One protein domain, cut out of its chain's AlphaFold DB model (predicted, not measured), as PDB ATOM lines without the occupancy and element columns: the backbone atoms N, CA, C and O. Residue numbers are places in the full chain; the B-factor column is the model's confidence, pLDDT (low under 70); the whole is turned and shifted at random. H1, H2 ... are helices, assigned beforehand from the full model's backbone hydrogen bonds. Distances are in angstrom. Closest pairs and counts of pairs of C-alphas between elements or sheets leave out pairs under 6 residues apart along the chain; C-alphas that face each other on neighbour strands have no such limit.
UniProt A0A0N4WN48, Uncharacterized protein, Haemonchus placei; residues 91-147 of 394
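Overview. This is residues 91 to 147 of the 394 residues of an uncharacterized protein of Haemonchus placei (UniProt A0A0N4WN48). Two helices, H1 and the longer H2, meet near their ends at a tight corner and make a flat, open V. Most of each arm stands free, residues 91 to 108 of H1 and residues 121 to 147 of H2. The printed part has 57 residues, all helix by class, in the order H1, H2, with no named strand. It is extended, with a radius of gyration of the C-alphas of 18.3 A and spans of 50 by 38 by 6 A.

Along the chain. H1 covers residues 91 to 111, 30.3 A from C-alpha 91 at (6.666, -3.632, 0.293) to C-alpha 111. H2 covers residues 114 to 147, 49.1 A long, and ends with C-alpha 147 at (-21.711, 31.993, -0.769).

Arrangement. A tight link of two residues joins H1 to H2. The helices are close but not clearly touching; their closest C-alphas, those of Tyr 109 and Lys 117, are 7.6 A apart. They run opposite ways at a steep tilt of 56 degrees. Every O i to N i+4 pair in H1 is within hydrogen-bond range, and 29 of 30 in H2.

Size, cuts and confidence. The two C-alphas farthest apart, those of Arg 111 and Glu 147, are 51.7 A apart. The printed part has no cut. Its mean pLDDT is 82.4, and residues 145 to 147 are under 70.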
ATOM      1  N   ALA A  91       6.344  -4.910  -0.348       73.88
ATOM      2  CA  ALA A  91       6.666  -3.632   0.293       73.88
ATOM      3  C   ALA A  91       8.175  -3.333   0.231       73.88
ATOM      4  O   ALA A  91       8.579  -2.203  -0.054       73.88
ATOM      5  N   GLU A  92       9.011  -4.350   0.429       78.69
ATOM      6  CA  GLU A  92      10.463  -4.269   0.334       78.69
ATOM      7  C   GLU A  92      10.928  -4.019  -1.105       78.69
ATOM      8  O   GLU A  92      11.714  -3.100  -1.345       78.69
ATOM      9  N   LYS A  93      10.356  -4.718  -2.093       79.31
ATOM     10  CA  LYS A  93      10.621  -4.473  -3.521       79.31
ATOM     11  C   LYS A  93      10.290  -3.037  -3.943       79.31
ATOM     12  O   LYS A  93      11.030  -2.449  -4.734       79.31
ATOM     13  N   GLU A  94       9.229  -2.436  -3.402       84.31
ATOM     14  CA  GLU A  94       8.920  -1.015  -3.627       84.31
ATOM     15  C   GLU A  94       9.851  -0.067  -2.847       84.31
ATOM     16  O   GLU A  94      10.270   0.954  -3.402       84.31
ATOM     17  N   ARG A  95      10.268  -0.402  -1.613       85.50
ATOM     18  CA  ARG A  95      11.321   0.349  -0.896       85.50
ATOM     19  C   ARG A  95      12.635   0.354  -1.678       85.50
ATOM     20  O   ARG A  95      13.221   1.423  -1.832       85.50
ATOM     21  N   LEU A  96      13.059  -0.786  -2.220       85.44
ATOM     22  CA  LEU A  96      14.296  -0.928  -2.990       85.44
ATOM     23  C   LEU A  96      14.244  -0.135  -4.307       85.44
ATOM     24  O   LEU A  96      15.172   0.612  -4.619       85.44
ATOM     25  N   LYS A  97      13.127  -0.201  -5.049       88.81
ATOM     26  CA  LYS A  97      12.904   0.661  -6.228       88.81
ATOM     27  C   LYS A  97      12.958   2.147  -5.866       88.81
ATOM     28  O   LYS A  97      13.600   2.921  -6.574       88.81
ATOM     29  N   LYS A  98      12.303   2.549  -4.772       91.81
ATOM     30  CA  LYS A  98      12.275   3.941  -4.300       91.81
ATOM     31  C   LYS A  98      13.661   4.419  -3.859       91.81
ATOM     32  O   LYS A  98      14.015   5.558  -4.153       91.81
ATOM     33  N   ALA A  99      14.454   3.556  -3.222       86.69
ATOM     34  CA  ALA A  99      15.849   3.823  -2.875       86.69
ATOM     35  C   ALA A  99      16.707   4.029  -4.134       86.69
ATOM     36  O   ALA A  99      17.309   5.089  -4.280       86.69
ATOM     37  N   ARG A 100      16.655   3.100  -5.101       87.69
ATOM     38  CA  ARG A 100      17.383   3.200  -6.381       87.69
ATOM     39  C   ARG A 100      16.993   4.442  -7.194       87.69
ATOM     40  O   ARG A 100      17.840   5.075  -7.815       87.69
ATOM     41  N   GLN A 101      15.717   4.838  -7.175       88.44
ATOM     42  CA  GLN A 101      15.262   6.090  -7.796       88.44
ATOM     43  C   GLN A 101      15.762   7.335  -7.046       88.44
ATOM     44  O   GLN A 101      16.159   8.310  -7.685       88.44
ATOM     45  N   ALA A 102      15.776   7.315  -5.709       87.44
ATOM     46  CA  ALA A 102      16.302   8.414  -4.899       87.44
ATOM     47  C   ALA A 102      17.823   8.578  -5.066       87.44
ATOM     48  O   ALA A 102      18.312   9.701  -5.150       87.44
ATOM     49  N   GLU A 103      18.563   7.476  -5.172       84.00
ATOM     50  CA  GLU A 103      19.991   7.447  -5.486       84.00
ATOM     51  C   GLU A 103      20.266   7.984  -6.900       84.00
ATOM     52  O   GLU A 103      21.055   8.914  -7.066       84.00
ATOM     53  N   ALA A 104      19.541   7.506  -7.917       84.62
ATOM     54  CA  ALA A 104      19.648   8.033  -9.279       84.62
ATOM     55  C   ALA A 104      19.323   9.541  -9.353       84.62
ATOM     56  O   ALA A 104      19.961  10.283 -10.105       84.62
ATOM     57  N   ALA A 105      18.370  10.022  -8.546       84.44
ATOM     58  CA  ALA A 105      18.073  11.445  -8.408       84.44
ATOM     59  C   ALA A 105      19.206  12.221  -7.705       84.44
ATOM     60  O   ALA A 105      19.541  13.320  -8.149       84.44
ATOM     61  N   ARG A 106      19.844  11.649  -6.671       86.88
ATOM     62  CA  ARG A 106      21.047  12.219  -6.032       86.88
ATOM     63  C   ARG A 106      22.206  12.323  -7.018       86.88
ATOM     64  O   ARG A 106      22.802  13.388  -7.104       86.88
ATOM     65  N   MET A 107      22.475  11.289  -7.817       84.81
ATOM     66  CA  MET A 107      23.543  11.315  -8.828       84.81
ATOM     67  C   MET A 107      23.274  12.336  -9.942       84.81
ATOM     68  O   MET A 107      24.195  13.028 -10.375       84.81
ATOM     69  N   ARG A 108      22.012  12.509 -10.359       81.19
ATOM     70  CA  ARG A 108      21.613  13.609 -11.256       81.19
ATOM     71  C   ARG A 108      21.825  14.982 -10.609       81.19
ATOM     72  O   ARG A 108      22.370  15.867 -11.256       81.19
ATOM     73  N   TYR A 109      21.456  15.155  -9.336       86.06
ATOM     74  CA  TYR A 109      21.687  16.407  -8.603       86.06
ATOM     75  C   TYR A 109      23.172  16.687  -8.351       86.06
ATOM     76  O   TYR A 109      23.588  17.838  -8.379       86.06
ATOM     77  N   HIS A 110      23.993  15.658  -8.147       88.38
ATOM     78  CA  HIS A 110      25.433  15.804  -7.968       88.38
ATOM     79  C   HIS A 110      26.090  16.363  -9.240       88.38
ATOM     80  O   HIS A 110      26.792  17.369  -9.149       88.38
ATOM     81  N   ARG A 111      25.749  15.794 -10.410       86.31
ATOM     82  CA  ARG A 111      26.251  16.180 -11.745       86.31
ATOM     83  C   ARG A 111      25.775  17.548 -12.264       86.31
ATOM     84  O   ARG A 111      26.350  18.040 -13.224       86.31
ATOM     85  N   LEU A 112      24.756  18.160 -11.656       86.56
ATOM     86  CA  LEU A 112      24.314  19.523 -11.992       86.56
ATOM     87  C   LEU A 112      25.331  20.570 -11.501       86.56
ATOM     88  O   LEU A 112      25.814  20.498 -10.368       86.56
ATOM     89  N   THR A 113      25.624  21.582 -12.309       89.38
ATOM     90  CA  THR A 113      26.526  22.686 -11.942       89.38
ATOM     91  C   THR A 113      25.932  23.581 -10.836       89.38
ATOM     92  O   THR A 113      24.717  23.582 -10.601       89.38
ATOM     93  N   PRO A 114      26.747  24.403 -10.139       86.81
ATOM     94  CA  PRO A 114      26.249  25.356  -9.141       86.81
ATOM     95  C   PRO A 114      25.274  26.415  -9.691       86.81
ATOM     96  O   PRO A 114      24.511  27.001  -8.920       86.81
ATOM     97  N   ALA A 115      25.291  26.687 -10.999       82.38
ATOM     98  CA  ALA A 115      24.332  27.577 -11.656       82.38
ATOM     99  C   ALA A 115      22.973  26.883 -11.847       82.38
ATOM    100  O   ALA A 115      21.956  27.372 -11.354       82.38
ATOM    101  N   GLU A 116      22.960  25.689 -12.441       86.56
ATOM    102  CA  GLU A 116      21.728  24.918 -12.668       86.56
ATOM    103  C   GLU A 116      21.064  24.488 -11.346       86.56
ATOM    104  O   GLU A 116      19.838  24.450 -11.238       86.56
ATOM    105  N   LYS A 117      21.851  24.233 -10.288       88.81
ATOM    106  CA  LYS A 117      21.339  24.010  -8.920       88.81
ATOM    107  C   LYS A 117      20.562  25.220  -8.388       88.81
ATOM    108  O   LYS A 117      19.515  25.039  -7.758       88.81
ATOM    109  N   ARG A 118      21.031  26.449  -8.643       85.50
ATOM    110  CA  ARG A 118      20.311  27.685  -8.279       85.50
ATOM    111  C   ARG A 118      19.041  27.845  -9.113       85.50
ATOM    112  O   ARG A 118      17.979  28.084  -8.541       85.50
ATOM    113  N   GLU A 119      19.118  27.620 -10.422       84.88
ATOM    114  CA  GLU A 119      17.955  27.681 -11.316       84.88
ATOM    115  C   GLU A 119      16.869  26.662 -10.923       84.88
ATOM    116  O   GLU A 119      15.693  27.008 -10.819       84.88
ATOM    117  N   LEU A 120      17.244  25.420 -10.605       87.31
ATOM    118  CA  LEU A 120      16.306  24.373 -10.196       87.31
ATOM    119  C   LEU A 120      15.596  24.717  -8.874       87.31
ATOM    120  O   LEU A 120      14.394  24.464  -8.734       87.31
ATOM    121  N   ASN A 121      16.290  25.354  -7.925       87.12
ATOM    122  CA  ASN A 121      15.684  25.846  -6.683       87.12
ATOM    123  C   ASN A 121      14.802  27.091  -6.902       87.12
ATOM    124  O   ASN A 121      13.723  27.189  -6.306       87.12
ATOM    125  N   LEU A 122      15.175  27.994  -7.816       86.38
ATOM    126  CA  LEU A 122      14.323  29.107  -8.247       86.38
ATOM    127  C   LEU A 122      13.038  28.586  -8.913       86.38
ATOM    128  O   LEU A 122      11.935  28.990  -8.546       86.38
ATOM    129  N   LYS A 123      13.156  27.608  -9.815       89.12
ATOM    130  CA  LYS A 123      12.042  26.934 -10.500       89.12
ATOM    131  C   LYS A 123      11.125  26.202  -9.519       89.12
ATOM    132  O   LYS A 123       9.904  26.310  -9.641       89.12
ATOM    133  N   ARG A 124      11.681  25.535  -8.498       86.06
ATOM    134  CA  ARG A 124      10.925  24.948  -7.373       86.06
ATOM    135  C   ARG A 124      10.149  26.021  -6.601       86.06
ATOM    136  O   ARG A 124       8.957  25.845  -6.355       86.06
ATOM    137  N   THR A 125      10.792  27.142  -6.283       88.50
ATOM    138  CA  THR A 125      10.178  28.273  -5.566       88.50
ATOM    139  C   THR A 125       9.047  28.910  -6.375       88.50
ATOM    140  O   THR A 125       7.953  29.111  -5.849       88.50
ATOM    141  N   LEU A 126       9.251  29.157  -7.671       82.31
ATOM    142  CA  LEU A 126       8.226  29.681  -8.580       82.31
ATOM    143  C   LEU A 126       7.064  28.696  -8.771       82.31
ATOM    144  O   LEU A 126       5.903  29.105  -8.756       82.31
ATOM    145  N   ALA A 127       7.341  27.393  -8.887       87.31
ATOM    146  CA  ALA A 127       6.305  26.364  -8.937       87.31
ATOM    147  C   ALA A 127       5.487  26.307  -7.635       87.31
ATOM    148  O   ALA A 127       4.269  26.139  -7.688       87.31
ATOM    149  N   GLN A 128       6.127  26.502  -6.478       84.81
ATOM    150  CA  GLN A 128       5.463  26.544  -5.176       84.81
ATOM    151  C   GLN A 128       4.670  27.845  -4.963       84.81
ATOM    152  O   GLN A 128       3.555  27.775  -4.450       84.81
ATOM    153  N   LYS A 129       5.161  29.001  -5.439       87.69
ATOM    154  CA  LYS A 129       4.384  30.255  -5.513       87.69
ATOM    155  C   LYS A 129       3.144  30.080  -6.399       87.69
ATOM    156  O   LYS A 129       2.041  30.307  -5.921       87.69
ATOM    157  N   ARG A 130       3.291  29.551  -7.622       80.50
ATOM    158  CA  ARG A 130       2.160  29.226  -8.519       80.50
ATOM    159  C   ARG A 130       1.207  28.175  -7.935       80.50
ATOM    160  O   ARG A 130       0.021  28.200  -8.242       80.50
ATOM    161  N   LYS A 131       1.694  27.240  -7.111       86.31
ATOM    162  CA  LYS A 131       0.841  26.283  -6.387       86.31
ATOM    163  C   LYS A 131       0.018  26.992  -5.310       86.31
ATOM    164  O   LYS A 131      -1.191  26.826  -5.321       86.31
ATOM    165  N   ARG A 132       0.649  27.811  -4.459       85.38
ATOM    166  CA  ARG A 132      -0.041  28.624  -3.441       85.38
ATOM    167  C   ARG A 132      -1.047  29.591  -4.065       85.38
ATOM    168  O   ARG A 132      -2.127  29.750  -3.525       85.38
ATOM    169  N   GLN A 133      -0.712  30.191  -5.207       81.00
ATOM    170  CA  GLN A 133      -1.629  31.036  -5.967       81.00
ATOM    171  C   GLN A 133      -2.858  30.244  -6.435       81.00
ATOM    172  O   GLN A 133      -3.968  30.629  -6.100       81.00
ATOM    173  N   ARG A 134      -2.678  29.089  -7.093       77.00
ATOM    174  CA  ARG A 134      -3.808  28.213  -7.457       77.00
ATOM    175  C   ARG A 134      -4.594  27.695  -6.254       77.00
ATOM    176  O   ARG A 134      -5.768  27.396  -6.397       77.00
ATOM    177  N   GLU A 135      -3.956  27.518  -5.098       78.06
ATOM    178  CA  GLU A 135      -4.640  27.121  -3.862       78.06
ATOM    179  C   GLU A 135      -5.485  28.273  -3.302       78.06
ATOM    180  O   GLU A 135      -6.624  28.019  -2.933       78.06
ATOM    181  N   LYS A 136      -4.999  29.522  -3.358       87.19
ATOM    182  CA  LYS A 136      -5.788  30.726  -3.048       87.19
ATOM    183  C   LYS A 136      -6.946  30.934  -4.024       87.19
ATOM    184  O   LYS A 136      -8.065  31.106  -3.577       87.19
ATOM    185  N   GLU A 137      -6.701  30.843  -5.331       76.81
ATOM    186  CA  GLU A 137      -7.747  30.924  -6.367       76.81
ATOM    187  C   GLU A 137      -8.816  29.831  -6.164       76.81
ATOM    188  O   GLU A 137      -9.998  30.056  -6.396       76.81
ATOM    189  N   LEU A 138      -8.426  28.636  -5.700       71.88
ATOM    190  CA  LEU A 138      -9.353  27.540  -5.392       71.88
ATOM    191  C   LEU A 138     -10.122  27.788  -4.083       71.88
ATOM    192  O   LEU A 138     -11.307  27.483  -4.029       71.88
ATOM    193  N   GLU A 139      -9.484  28.355  -3.059       75.62
ATOM    194  CA  GLU A 139     -10.112  28.748  -1.789       75.62
ATOM    195  C   GLU A 139     -11.094  29.917  -1.968       75.62
ATOM    196  O   GLU A 139     -12.205  29.866  -1.447       75.62
ATOM    197  N   GLU A 140     -10.747  30.908  -2.789       77.25
ATOM    198  CA  GLU A 140     -11.620  32.005  -3.221       77.25
ATOM    199  C   GLU A 140     -12.820  31.471  -4.014       77.25
ATOM    200  O   GLU A 140     -13.967  31.771  -3.685       77.25
ATOM    201  N   LEU A 141     -12.588  30.577  -4.984       73.50
ATOM    202  CA  LEU A 141     -13.668  29.876  -5.682       73.50
ATOM    203  C   LEU A 141     -14.507  29.007  -4.731       73.50
ATOM    204  O   LEU A 141     -15.714  28.922  -4.930       73.50
ATOM    205  N   GLU A 142     -13.929  28.371  -3.706       70.38
ATOM    206  CA  GLU A 142     -14.694  27.630  -2.693       70.38
ATOM    207  C   GLU A 142     -15.530  28.575  -1.817       70.38
ATOM    208  O   GLU A 142     -16.674  28.236  -1.511       70.38
ATOM    209  N   SER A 143     -15.011  29.753  -1.464       73.38
ATOM    210  CA  SER A 143     -15.757  30.801  -0.760       73.38
ATOM    211  C   SER A 143     -16.954  31.255  -1.596       73.38
ATOM    212  O   SER A 143     -18.092  31.122  -1.151       73.38
ATOM    213  N   ILE A 144     -16.722  31.635  -2.857       71.44
ATOM    214  CA  ILE A 144     -17.771  32.039  -3.805       71.44
ATOM    215  C   ILE A 144     -18.775  30.896  -4.039       71.44
ATOM    216  O   ILE A 144     -19.977  31.133  -4.083       71.44
ATOM    217  N   LEU A 145     -18.337  29.635  -4.146       61.94
ATOM    218  CA  LEU A 145     -19.230  28.471  -4.308       61.94
ATOM    219  C   LEU A 145     -20.045  28.148  -3.043       61.94
ATOM    220  O   LEU A 145     -21.119  27.552  -3.153       61.94
ATOM    221  N   ARG A 146     -19.557  28.513  -1.851       64.94
ATOM    222  CA  ARG A 146     -20.304  28.418  -0.585       64.94
ATOM    223  C   ARG A 146     -21.307  29.559  -0.440       64.94
ATOM    224  O   ARG A 146     -22.434  29.303  -0.035       64.94
ATOM    225  N   GLU A 147     -20.905  30.769  -0.808       64.25
ATOM    226  CA  GLU A 147     -21.711  31.993  -0.769       64.25
ATOM    227  C   GLU A 147     -22.858  31.962  -1.791       64.25
ATOM    228  O   GLU A 147     -24.006  32.239  -1.457       64.25
TER     229      GLU A 147